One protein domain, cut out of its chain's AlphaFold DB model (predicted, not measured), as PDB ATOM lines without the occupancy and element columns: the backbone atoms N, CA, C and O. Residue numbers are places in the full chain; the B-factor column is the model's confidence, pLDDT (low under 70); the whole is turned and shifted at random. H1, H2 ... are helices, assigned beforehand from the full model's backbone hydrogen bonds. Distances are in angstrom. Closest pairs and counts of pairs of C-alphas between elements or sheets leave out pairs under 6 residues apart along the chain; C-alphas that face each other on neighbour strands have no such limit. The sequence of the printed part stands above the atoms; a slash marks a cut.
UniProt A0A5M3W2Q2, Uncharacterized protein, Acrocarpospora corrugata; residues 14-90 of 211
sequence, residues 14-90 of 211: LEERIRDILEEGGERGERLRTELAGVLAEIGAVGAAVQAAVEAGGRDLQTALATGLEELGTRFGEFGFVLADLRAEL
ATOM      1  N   LEU A  14     139.470 162.739 211.521       91.81
ATOM      2  CA  LEU A  14     140.774 162.635 210.867       91.81
ATOM      3  C   LEU A  14     141.756 161.802 211.698       91.81
ATOM      4  O   LEU A  14     142.468 160.968 211.135       91.81
ATOM      5  N   GLU A  15     141.796 162.020 213.013       93.06
ATOM      6  CA  GLU A  15     142.645 161.269 213.935       93.06
ATOM      7  C   GLU A  15     142.306 159.775 213.905       93.06
ATOM      8  O   GLU A  15     143.209 158.949 213.756       93.06
ATOM      9  N   GLU A  16     141.019 159.428 213.988       94.25
ATOM     10  CA  GLU A  16     140.546 158.042 213.914       94.25
ATOM     11  C   GLU A  16     140.963 157.398 212.591       94.25
ATOM     12  O   GLU A  16     141.585 156.339 212.576       94.25
ATOM     13  N   ARG A  17     140.770 158.102 211.474       93.75
ATOM     14  CA  ARG A  17     141.154 157.589 210.158       93.75
ATOM     15  C   ARG A  17     142.660 157.388 209.995       93.75
ATOM     16  O   ARG A  17     143.087 156.456 209.313       93.75
ATOM     17  N   ILE A  18     143.478 158.278 210.558       93.50
ATOM     18  CA  ILE A  18     144.939 158.123 210.565       93.50
ATOM     19  C   ILE A  18     145.320 156.909 211.412       93.50
ATOM     20  O   ILE A  18     146.149 156.109 210.976       93.50
ATOM     21  N   ARG A  19     144.704 156.757 212.588       93.81
ATOM     22  CA  ARG A  19     144.932 155.623 213.485       93.81
ATOM     23  C   ARG A  19     144.612 154.304 212.791       93.81
ATOM     24  O   ARG A  19     145.488 153.448 212.752       93.81
ATOM     25  N   ASP A  20     143.452 154.197 212.150       95.25
ATOM     26  CA  ASP A  20     143.037 152.999 211.414       95.25
ATOM     27  C   ASP A  20     144.063 152.613 210.340       95.25
ATOM     28  O   ASP A  20     144.508 151.470 210.276       95.25
ATOM     29  N   ILE A  21     144.521 153.580 209.534       94.19
ATOM     30  CA  ILE A  21     145.523 153.333 208.482       94.19
ATOM     31  C   ILE A  21     146.861 152.863 209.075       94.19
ATOM     32  O   ILE A  21     147.555 152.035 208.480       94.19
ATOM     33  N   LEU A  22     147.262 153.416 210.220       92.25
ATOM     34  CA  LEU A  22     148.510 153.046 210.883       92.25
ATOM     35  C   LEU A  22     148.422 151.670 211.560       92.25
ATOM     36  O   LEU A  22     149.416 150.940 211.537       92.25
ATOM     37  N   GLU A  23     147.266 151.317 212.126       93.44
ATOM     38  CA  GLU A  23     146.994 150.025 212.767       93.44
ATOM     39  C   GLU A  23     146.838 148.887 211.749       93.44
ATOM     40  O   GLU A  23     147.385 147.804 211.962       93.44
ATOM     41  N   GLU A  24     146.159 149.135 210.622       94.44
ATOM     42  CA  GLU A  24     146.047 148.176 209.511       94.44
ATOM     43  C   GLU A  24     147.416 147.843 208.897       94.44
ATOM     44  O   GLU A  24     147.662 146.714 208.462       94.44
ATOM     45  N   GLY A  25     148.327 148.819 208.872       90.88
ATOM     46  CA  GLY A  25     149.668 148.661 208.322       90.88
ATOM     47  C   GLY A  25     149.698 148.537 206.791       90.88
ATOM     48  O   GLY A  25     148.932 149.172 206.067       90.88
ATOM     49  N   GLY A  26     150.661 147.766 206.276       94.75
ATOM     50  CA  GLY A  26     150.893 147.596 204.836       94.75
ATOM     51  C   GLY A  26     151.450 148.838 204.128       94.75
ATOM     52  O   GLY A  26     151.859 149.810 204.765       94.75
ATOM     53  N   GLU A  27     151.442 148.818 202.790       95.06
ATOM     54  CA  GLU A  27     152.040 149.873 201.948       95.06
ATOM     55  C   GLU A  27     151.448 151.263 202.226       95.06
ATOM     56  O   GLU A  27     152.150 152.274 202.195       95.06
ATOM     57  N   ARG A  28     150.141 151.330 202.517       93.69
ATOM     58  CA  ARG A  28     149.462 152.595 202.820       93.69
ATOM     59  C   ARG A  28     149.917 153.167 204.164       93.69
ATOM     60  O   ARG A  28     150.180 154.366 204.238       93.69
ATOM     61  N   GLY A  29     150.036 152.324 205.191       94.69
ATOM     62  CA  GLY A  29     150.553 152.722 206.498       94.69
ATOM     63  C   GLY A  29     152.032 153.118 206.445       94.69
ATOM     64  O   GLY A  29     152.412 154.133 207.019       94.69
ATOM     65  N   GLU A  30     152.861 152.372 205.709       94.00
ATOM     66  CA  GLU A  30     154.281 152.694 205.479       94.00
ATOM     67  C   GLU A  30     154.466 154.042 204.780       94.00
ATOM     68  O   GLU A  30     155.257 154.883 205.219       94.00
ATOM     69  N   ARG A  31     153.685 154.294 203.727       95.88
ATOM     70  CA  ARG A  31     153.703 155.578 203.027       95.88
ATOM     71  C   ARG A  31     153.309 156.726 203.951       95.88
ATOM     72  O   ARG A  31     154.009 157.735 203.986       95.88
ATOM     73  N   LEU A  32     152.236 156.560 204.724       95.94
ATOM     74  CA  LEU A  32     151.787 157.581 205.670       95.94
ATOM     75  C   LEU A  32     152.839 157.854 206.757       95.94
ATOM     76  O   LEU A  32     153.109 159.014 207.060       95.94
ATOM     77  N   ARG A  33     153.485 156.815 207.306       94.75
ATOM     78  CA  ARG A  33     154.591 156.987 208.264       94.75
ATOM     79  C   ARG A  33     155.772 157.727 207.654       94.75
ATOM     80  O   ARG A  33     156.338 158.586 208.318       94.75
ATOM     81  N   THR A  34     156.116 157.431 206.403       96.12
ATOM     82  CA  THR A  34     157.192 158.125 205.683       96.12
ATOM     83  C   THR A  34     156.872 159.611 205.504       96.12
ATOM     84  O   THR A  34     157.722 160.461 205.761       96.12
ATOM     85  N   GLU A  35     155.642 159.938 205.101       96.69
ATOM     86  CA  GLU A  35     155.189 161.324 204.935       96.69
ATOM     87  C   GLU A  35     155.188 162.073 206.282       96.69
ATOM     88  O   GLU A  35     155.733 163.173 206.372       96.69
ATOM     89  N   LEU A  36     154.681 161.449 207.352       94.44
ATOM     90  CA  LEU A  36     154.712 162.010 208.708       94.44
ATOM     91  C   LEU A  36     156.140 162.213 209.224       94.44
ATOM     92  O   LEU A  36     156.442 163.265 209.784       94.44
ATOM     93  N   ALA A  37     157.024 161.236 209.025       94.38
ATOM     94  CA  ALA A  37     158.435 161.339 209.382       94.38
ATOM     95  C   ALA A  37     159.098 162.526 208.666       94.38
ATOM     96  O   ALA A  37     159.804 163.306 209.304       94.38
ATOM     97  N   GLY A  38     158.811 162.711 207.374       95.31
ATOM     98  CA  GLY A  38     159.289 163.854 206.597       95.31
ATOM     99  C   GLY A  38     158.816 165.195 207.159       95.31
ATOM    100  O   GLY A  38     159.637 166.082 207.379       95.31
ATOM    101  N   VAL A  39     157.522 165.326 207.462       96.00
ATOM    102  CA  VAL A  39     156.959 166.555 208.053       96.00
ATOM    103  C   VAL A  39     157.576 166.845 209.421       96.00
ATOM    104  O   VAL A  39     157.962 167.979 209.696       96.00
ATOM    105  N   LEU A  40     157.706 165.832 210.281       94.25
ATOM    106  CA  LEU A  40     158.293 165.988 211.615       94.25
ATOM    107  C   LEU A  40     159.767 166.405 211.560       94.25
ATOM    108  O   LEU A  40     160.200 167.201 212.397       94.25
ATOM    109  N   ALA A  41     160.515 165.892 210.580       92.62
ATOM    110  CA  ALA A  41     161.885 166.311 210.314       92.62
ATOM    111  C   ALA A  41     161.940 167.762 209.817       92.62
ATOM    112  O   ALA A  41     162.730 168.555 210.320       92.62
ATOM    113  N   GLU A  42     161.071 168.132 208.872       95.38
ATOM    114  CA  GLU A  42     161.031 169.477 208.287       95.38
ATOM    115  C   GLU A  42     160.735 170.558 209.334       95.38
ATOM    116  O   GLU A  42     161.385 171.603 209.349       95.38
ATOM    117  N   ILE A  43     159.799 170.296 210.249       94.88
ATOM    118  CA  ILE A  43     159.452 171.246 211.314       94.88
ATOM    119  C   ILE A  43     160.391 171.169 212.527       94.88
ATOM    120  O   ILE A  43     160.223 171.938 213.473       94.88
ATOM    121  N   GLY A  44     161.349 170.235 212.545       92.56
ATOM    122  CA  GLY A  44     162.259 170.039 213.676       92.56
ATOM    123  C   GLY A  44     161.545 169.644 214.973       92.56
ATOM    124  O   GLY A  44     161.958 170.054 216.061       92.56
ATOM    125  N   ALA A  45     160.468 168.855 214.883       92.69
ATOM    126  CA  ALA A  45     159.605 168.529 216.023       92.69
ATOM    127  C   ALA A  45     160.373 167.887 217.191       92.69
ATOM    128  O   ALA A  45     160.099 168.167 218.358       92.69
ATOM    129  N   VAL A  46     161.361 167.045 216.870       91.31
ATOM    130  CA  VAL A  46     162.204 166.353 217.856       91.31
ATOM    131  C   VAL A  46     163.017 167.354 218.675       91.31
ATOM    132  O   VAL A  46     163.024 167.270 219.901       91.31
ATOM    133  N   GLY A  47     163.660 168.322 218.016       90.25
ATOM    134  CA  GLY A  47     164.447 169.356 218.689       90.25
ATOM    135  C   GLY A  47     163.580 170.204 219.619       90.25
ATOM    136  O   GLY A  47     163.898 170.352 220.798       90.25
ATOM    137  N   ALA A  48     162.421 170.657 219.129       92.31
ATOM    138  CA  ALA A  48     161.468 171.429 219.926       92.31
ATOM    139  C   ALA A  48     160.973 170.661 221.168       92.31
ATOM    140  O   ALA A  48     160.908 171.223 222.263       92.31
ATOM    141  N   ALA A  49     160.670 169.366 221.025       91.06
ATOM    142  CA  ALA A  49     160.247 168.522 222.141       91.06
ATOM    143  C   ALA A  49     161.360 168.334 223.187       91.06
ATOM    144  O   ALA A  49     161.099 168.412 224.391       91.06
ATOM    145  N   VAL A  50     162.604 168.117 222.746       90.69
ATOM    146  CA  VAL A  50     163.769 167.989 223.638       90.69
ATOM    147  C   VAL A  50     164.017 169.292 224.385       90.69
ATOM    148  O   VAL A  50     164.181 169.268 225.605       90.69
ATOM    149  N   GLN A  51     163.988 170.426 223.687       89.94
ATOM    150  CA  GLN A  51     164.168 171.732 224.306       89.94
ATOM    151  C   GLN A  51     163.086 172.001 225.361       89.94
ATOM    152  O   GLN A  51     163.418 172.338 226.498       89.94
ATOM    153  N   ALA A  52     161.814 171.749 225.046       91.44
ATOM    154  CA  ALA A  52     160.720 171.889 226.007       91.44
ATOM    155  C   ALA A  52     160.898 170.976 227.240       91.44
ATOM    156  O   ALA A  52     160.661 171.397 228.374       91.44
ATOM    157  N   ALA A  53     161.367 169.737 227.050       91.06
ATOM    158  CA  ALA A  53     161.648 168.815 228.154       91.06
ATOM    159  C   ALA A  53     162.842 169.261 229.023       91.06
ATOM    160  O   ALA A  53     162.868 169.008 230.234       91.06
ATOM    161  N   VAL A  54     163.834 169.926 228.427       89.62
ATOM    162  CA  VAL A  54     164.964 170.529 229.148       89.62
ATOM    163  C   VAL A  54     164.510 171.744 229.950       89.62
ATOM    164  O   VAL A  54     164.812 171.822 231.141       89.62
ATOM    165  N   GLU A  55     163.727 172.634 229.344       90.12
ATOM    166  CA  GLU A  55     163.168 173.826 229.993       90.12
ATOM    167  C   GLU A  55     162.239 173.473 231.163       90.12
ATOM    168  O   GLU A  55     162.282 174.119 232.210       90.12
ATOM    169  N   ALA A  56     161.457 172.395 231.039       92.56
ATOM    170  CA  ALA A  56     160.622 171.885 232.123       92.56
ATOM    171  C   ALA A  56     161.430 171.308 233.308       92.56
ATOM    172  O   ALA A  56     160.884 171.127 234.397       92.56
ATOM    173  N   GLY A  57     162.718 170.990 233.120       88.31
ATOM    174  CA  GLY A  57     163.631 170.536 234.178       88.31
ATOM    175  C   GLY A  57     163.351 169.139 234.756       88.31
ATOM    176  O   GLY A  57     163.995 168.729 235.726       88.31
ATOM    177  N   GLY A  58     162.403 168.386 234.190       89.62
ATOM    178  CA  GLY A  58     162.012 167.059 234.665       89.62
ATOM    179  C   GLY A  58     162.898 165.946 234.102       89.62
ATOM    180  O   GLY A  58     162.751 165.567 232.943       89.62
ATOM    181  N   ARG A  59     163.770 165.351 234.929       88.31
ATOM    182  CA  ARG A  59     164.612 164.206 234.513       88.31
ATOM    183  C   ARG A  59     163.798 162.984 234.086       88.31
ATOM    184  O   ARG A  59     164.188 162.295 233.146       88.31
ATOM    185  N   ASP A  60     162.670 162.740 234.746       90.88
ATOM    186  CA  ASP A  60     161.781 161.627 234.405       90.88
ATOM    187  C   ASP A  60     161.151 161.839 233.022       90.88
ATOM    188  O   ASP A  60     161.128 160.916 232.211       90.88
ATOM    189  N   LEU A  61     160.744 163.078 232.710       90.62
ATOM    190  CA  LEU A  61     160.224 163.452 231.394       90.62
ATOM    191  C   LEU A  61     161.288 163.293 230.303       90.62
ATOM    192  O   LEU A  61     161.010 162.709 229.262       90.62
ATOM    193  N   GLN A  62     162.514 163.761 230.549       89.69
ATOM    194  CA  GLN A  62     163.626 163.610 229.605       89.69
ATOM    195  C   GLN A  62     163.952 162.136 229.342       89.69
ATOM    196  O   GLN A  62     164.203 161.754 228.202       89.69
ATOM    197  N   THR A  63     163.908 161.301 230.382       90.88
ATOM    198  CA  THR A  63     164.156 159.858 230.262       90.88
ATOM    199  C   THR A  63     163.042 159.177 229.469       90.88
ATOM    200  O   THR A  63     163.327 158.410 228.549       90.88
ATOM    201  N   ALA A  64     161.780 159.487 229.782       93.44
ATOM    202  CA  ALA A  64     160.620 158.963 229.065       93.44
ATOM    203  C   ALA A  64     160.633 159.372 227.585       93.44
ATOM    204  O   ALA A  64     160.431 158.527 226.717       93.44
ATOM    205  N   LEU A  65     160.949 160.639 227.294       92.62
ATOM    206  CA  LEU A  65     161.084 161.147 225.931       92.62
ATOM    207  C   LEU A  65     162.213 160.434 225.180       92.62
ATOM    208  O   LEU A  65     161.989 159.938 224.082       92.62
ATOM    209  N   ALA A  66     163.407 160.330 225.770       90.31
ATOM    210  CA  ALA A  66     164.540 159.652 225.140       90.31
ATOM    211  C   ALA A  66     164.224 158.180 224.828       90.31
ATOM    212  O   ALA A  66     164.510 157.712 223.729       90.31
ATOM    213  N   THR A  67     163.573 157.486 225.766       92.56
ATOM    214  CA  THR A  67     163.166 156.083 225.598       92.56
ATOM    215  C   THR A  67     162.130 155.947 224.484       92.56
ATOM    216  O   THR A  67     162.276 155.096 223.613       92.56
ATOM    217  N   GLY A  68     161.116 156.819 224.465       93.69
ATOM    218  CA  GLY A  68     160.081 156.808 223.432       93.69
ATOM    219  C   GLY A  68     160.632 157.098 222.034       93.69
ATOM    220  O   GLY A  68     160.238 156.443 221.073       93.69
ATOM    221  N   LEU A  69     161.579 158.032 221.912       91.19
ATOM    222  CA  LEU A  69     162.226 158.354 220.636       91.19
ATOM    223  C   LEU A  69     163.156 157.228 220.153       91.19
ATOM    224  O   LEU A  69     163.221 156.962 218.953       91.19
ATOM    225  N   GLU A  70     163.850 156.544 221.067       90.69
ATOM    226  CA  GLU A  70     164.650 155.358 220.746       90.69
ATOM    227  C   GLU A  70     163.768 154.196 220.274       90.69
ATOM    228  O   GLU A  70     164.035 153.592 219.234       90.69
ATOM    229  N   GLU A  71     162.681 153.913 220.990       93.00
ATOM    230  CA  GLU A  71     161.711 152.888 220.603       93.00
ATOM    231  C   GLU A  71     161.087 153.201 219.235       93.00
ATOM    232  O   GLU A  71     160.972 152.313 218.390       93.00
ATOM    233  N   LEU A  72     160.750 154.467 218.977       91.38
ATOM    234  CA  LEU A  72     160.200 154.906 217.697       91.38
ATOM    235  C   LEU A  72     161.195 154.693 216.548       91.38
ATOM    236  O   LEU A  72     160.842 154.082 215.541       91.38
ATOM    237  N   GLY A  73     162.441 155.149 216.712       90.19
ATOM    238  CA  GLY A  73     163.479 155.036 215.684       90.19
ATOM    239  C   GLY A  73     163.969 153.605 215.443       90.19
ATOM    240  O   GLY A  73     164.450 153.295 214.356       90.19
ATOM    241  N   THR A  74     163.849 152.718 216.436       90.12
ATOM    242  CA  THR A  74     164.198 151.294 216.289       90.12
ATOM    243  C   THR A  74     163.063 150.465 215.697       90.12
ATOM    244  O   THR A  74     163.328 149.543 214.926       90.12
ATOM    245  N   ARG A  75     161.808 150.786 216.029       91.62
ATOM    246  CA  ARG A  75     160.624 150.095 215.503       91.62
ATOM    247  C   ARG A  75     160.322 150.477 214.055       91.62
ATOM    248  O   ARG A  75     159.876 149.622 213.293       91.62
ATOM    249  N   PHE A  76     160.557 151.732 213.684       91.50
ATOM    250  CA  PHE A  76     160.196 152.276 212.378       91.50
ATOM    251  C   PHE A  76     161.408 152.960 211.744       91.50
ATOM    252  O   PHE A  76     161.865 154.007 212.207       91.50
ATOM    253  N   GLY A  77     161.947 152.361 210.678       90.12
ATOM    254  CA  GLY A  77     163.175 152.837 210.029       90.12
ATOM    255  C   GLY A  77     163.051 154.245 209.435       90.12
ATOM    256  O   GLY A  77     164.043 154.967 209.354       90.12
ATOM    257  N   GLU A  78     161.835 154.666 209.089       91.94
ATOM    258  CA  GLU A  78     161.497 156.004 208.595       91.94
ATOM    259  C   GLU A  78     161.831 157.095 209.627       91.94
ATOM    260  O   GLU A  78     162.191 158.213 209.263       91.94
ATOM    261  N   PHE A  79     161.798 156.754 210.920       92.75
ATOM    262  CA  PHE A  79     162.148 157.638 212.033       92.75
ATOM    263  C   PHE A  79     163.626 157.543 212.434       92.75
ATOM    264  O   PHE A  79     164.025 158.071 213.471       92.75
ATOM    265  N   GLY A  80     164.484 156.927 211.614       88.19
ATOM    266  CA  GLY A  80     165.923 156.854 211.882       88.19
ATOM    267  C   GLY A  80     166.594 158.228 212.047       88.19
ATOM    268  O   GLY A  80     167.593 158.344 212.764       88.19
ATOM    269  N   PHE A  81     166.022 159.283 211.451       89.50
ATOM    270  CA  PHE A  81     166.500 160.663 211.599       89.50
ATOM    271  C   PHE A  81     166.369 161.186 213.041       89.50
ATOM    272  O   PHE A  81     167.218 161.951 213.492       89.50
ATOM    273  N   VAL A  82     165.376 160.709 213.801       92.00
ATOM    274  CA  VAL A  82     165.064 161.181 215.159       92.00
ATOM    275  C   VAL A  82     166.271 161.058 216.090       92.00
ATOM    276  O   VAL A  82     166.565 161.965 216.864       92.00
ATOM    277  N   LEU A  83     167.017 159.954 215.997       87.19
ATOM    278  CA  LEU A  83     168.219 159.748 216.808       87.19
ATOM    279  C   LEU A  83     169.375 160.662 216.388       87.19
ATOM    280  O   LEU A  83     170.201 161.036 217.227       87.19
ATOM    281  N   ALA A  84     169.476 161.000 215.101       88.25
ATOM    282  CA  ALA A  84     170.477 161.943 214.616       88.25
ATOM    283  C   ALA A  84     170.171 163.362 215.118       88.25
ATOM    284  O   ALA A  84     171.073 164.009 215.658       88.25
ATOM    285  N   ASP A  85     168.906 163.774 215.037       89.81
ATOM    286  CA  ASP A  85     168.413 165.068 215.515       89.81
ATOM    287  C   ASP A  85     168.559 165.197 217.027       89.81
ATOM    288  O   ASP A  85     169.155 166.156 217.507       89.81
ATOM    289  N   LEU A  86     168.148 164.180 217.791       88.00
ATOM    290  CA  LEU A  86     168.334 164.147 219.243       88.00
ATOM    291  C   LEU A  86     169.809 164.334 219.628       88.00
ATOM    292  O   LEU A  86     170.140 165.104 220.530       88.00
ATOM    293  N   ARG A  87     170.731 163.656 218.934       88.44
ATOM    294  CA  ARG A  87     172.174 163.812 219.180       88.44
ATOM    295  C   ARG A  87     172.691 165.191 218.787       88.44
ATOM    296  O   ARG A  87     173.674 165.634 219.381       88.44
ATOM    297  N   ALA A  88     172.139 165.806 217.746       89.94
ATOM    298  CA  ALA A  88     172.500 167.160 217.342       89.94
ATOM    299  C   ALA A  88     172.022 168.177 218.388       89.94
ATOM    300  O   ALA A  88     172.815 169.009 218.823       89.94
ATOM    301  N   GLU A  89     170.793 168.024 218.877       90.75
ATOM    302  CA  GLU A  89     170.202 168.906 219.881       90.75
ATOM    303  C   GLU A  89     170.936 168.813 221.223       90.75
ATOM    304  O   GLU A  89     171.338 169.822 221.794       90.75
ATOM    305  N   LEU A  90     171.248 167.598 221.687       87.00
ATOM    306  CA  LEU A  90     172.050 167.408 222.901       87.00
ATOM    307  C   LEU A  90     173.447 168.039 222.787       87.00
ATOM    308  O   LEU A  90     173.968 168.564 223.770       87.00
TER     309      LEU A  90
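What this domain is: This is residues 14 to 90 of the 211 residues of an uncharacterized protein of Acrocarpospora corrugata (UniProt A0A5M3W2Q2). H4, with H3 and H5, makes a small up-and-down bundle of three helices, each running against the one before; H2 joins at H5, and H1 packs on H2 alone, away from the bundle. The 77 printed residues, all helix by class, hold five named helices, H1 to H5 in chain order. Elongated, 38 by 22 by 21 A, the whole is only just compact, close to loose: radius of gyration of the C-alphas 13.6 A.

Where its parts are: H4, residues 59 to 75, spans 24.0 A; H2, 26 to 42, 24.4 A; H5, 77 to 90, 21.4 A; H1, 14 to 24, 15.5 A; H3, 45 to 55, 15.4 A. C-alpha 14 lies at (140.774, 162.635, 210.867), C-alpha 90 at (172.050, 167.408, 222.901).

How they stand to each other: H4's residues 69 to 74 alone touch H5's 79 to 83 in a hairpin; the closest C-alphas, Gly 73 and Phe 79, are 4.7 A apart. Every O i to N i+4 pair is within hydrogen-bond range in H1 to H4, 6 of 10 in H5.

The domain as a whole: The printed part has no cut; the four links are tight. No printed residue is under 70 in pLDDT.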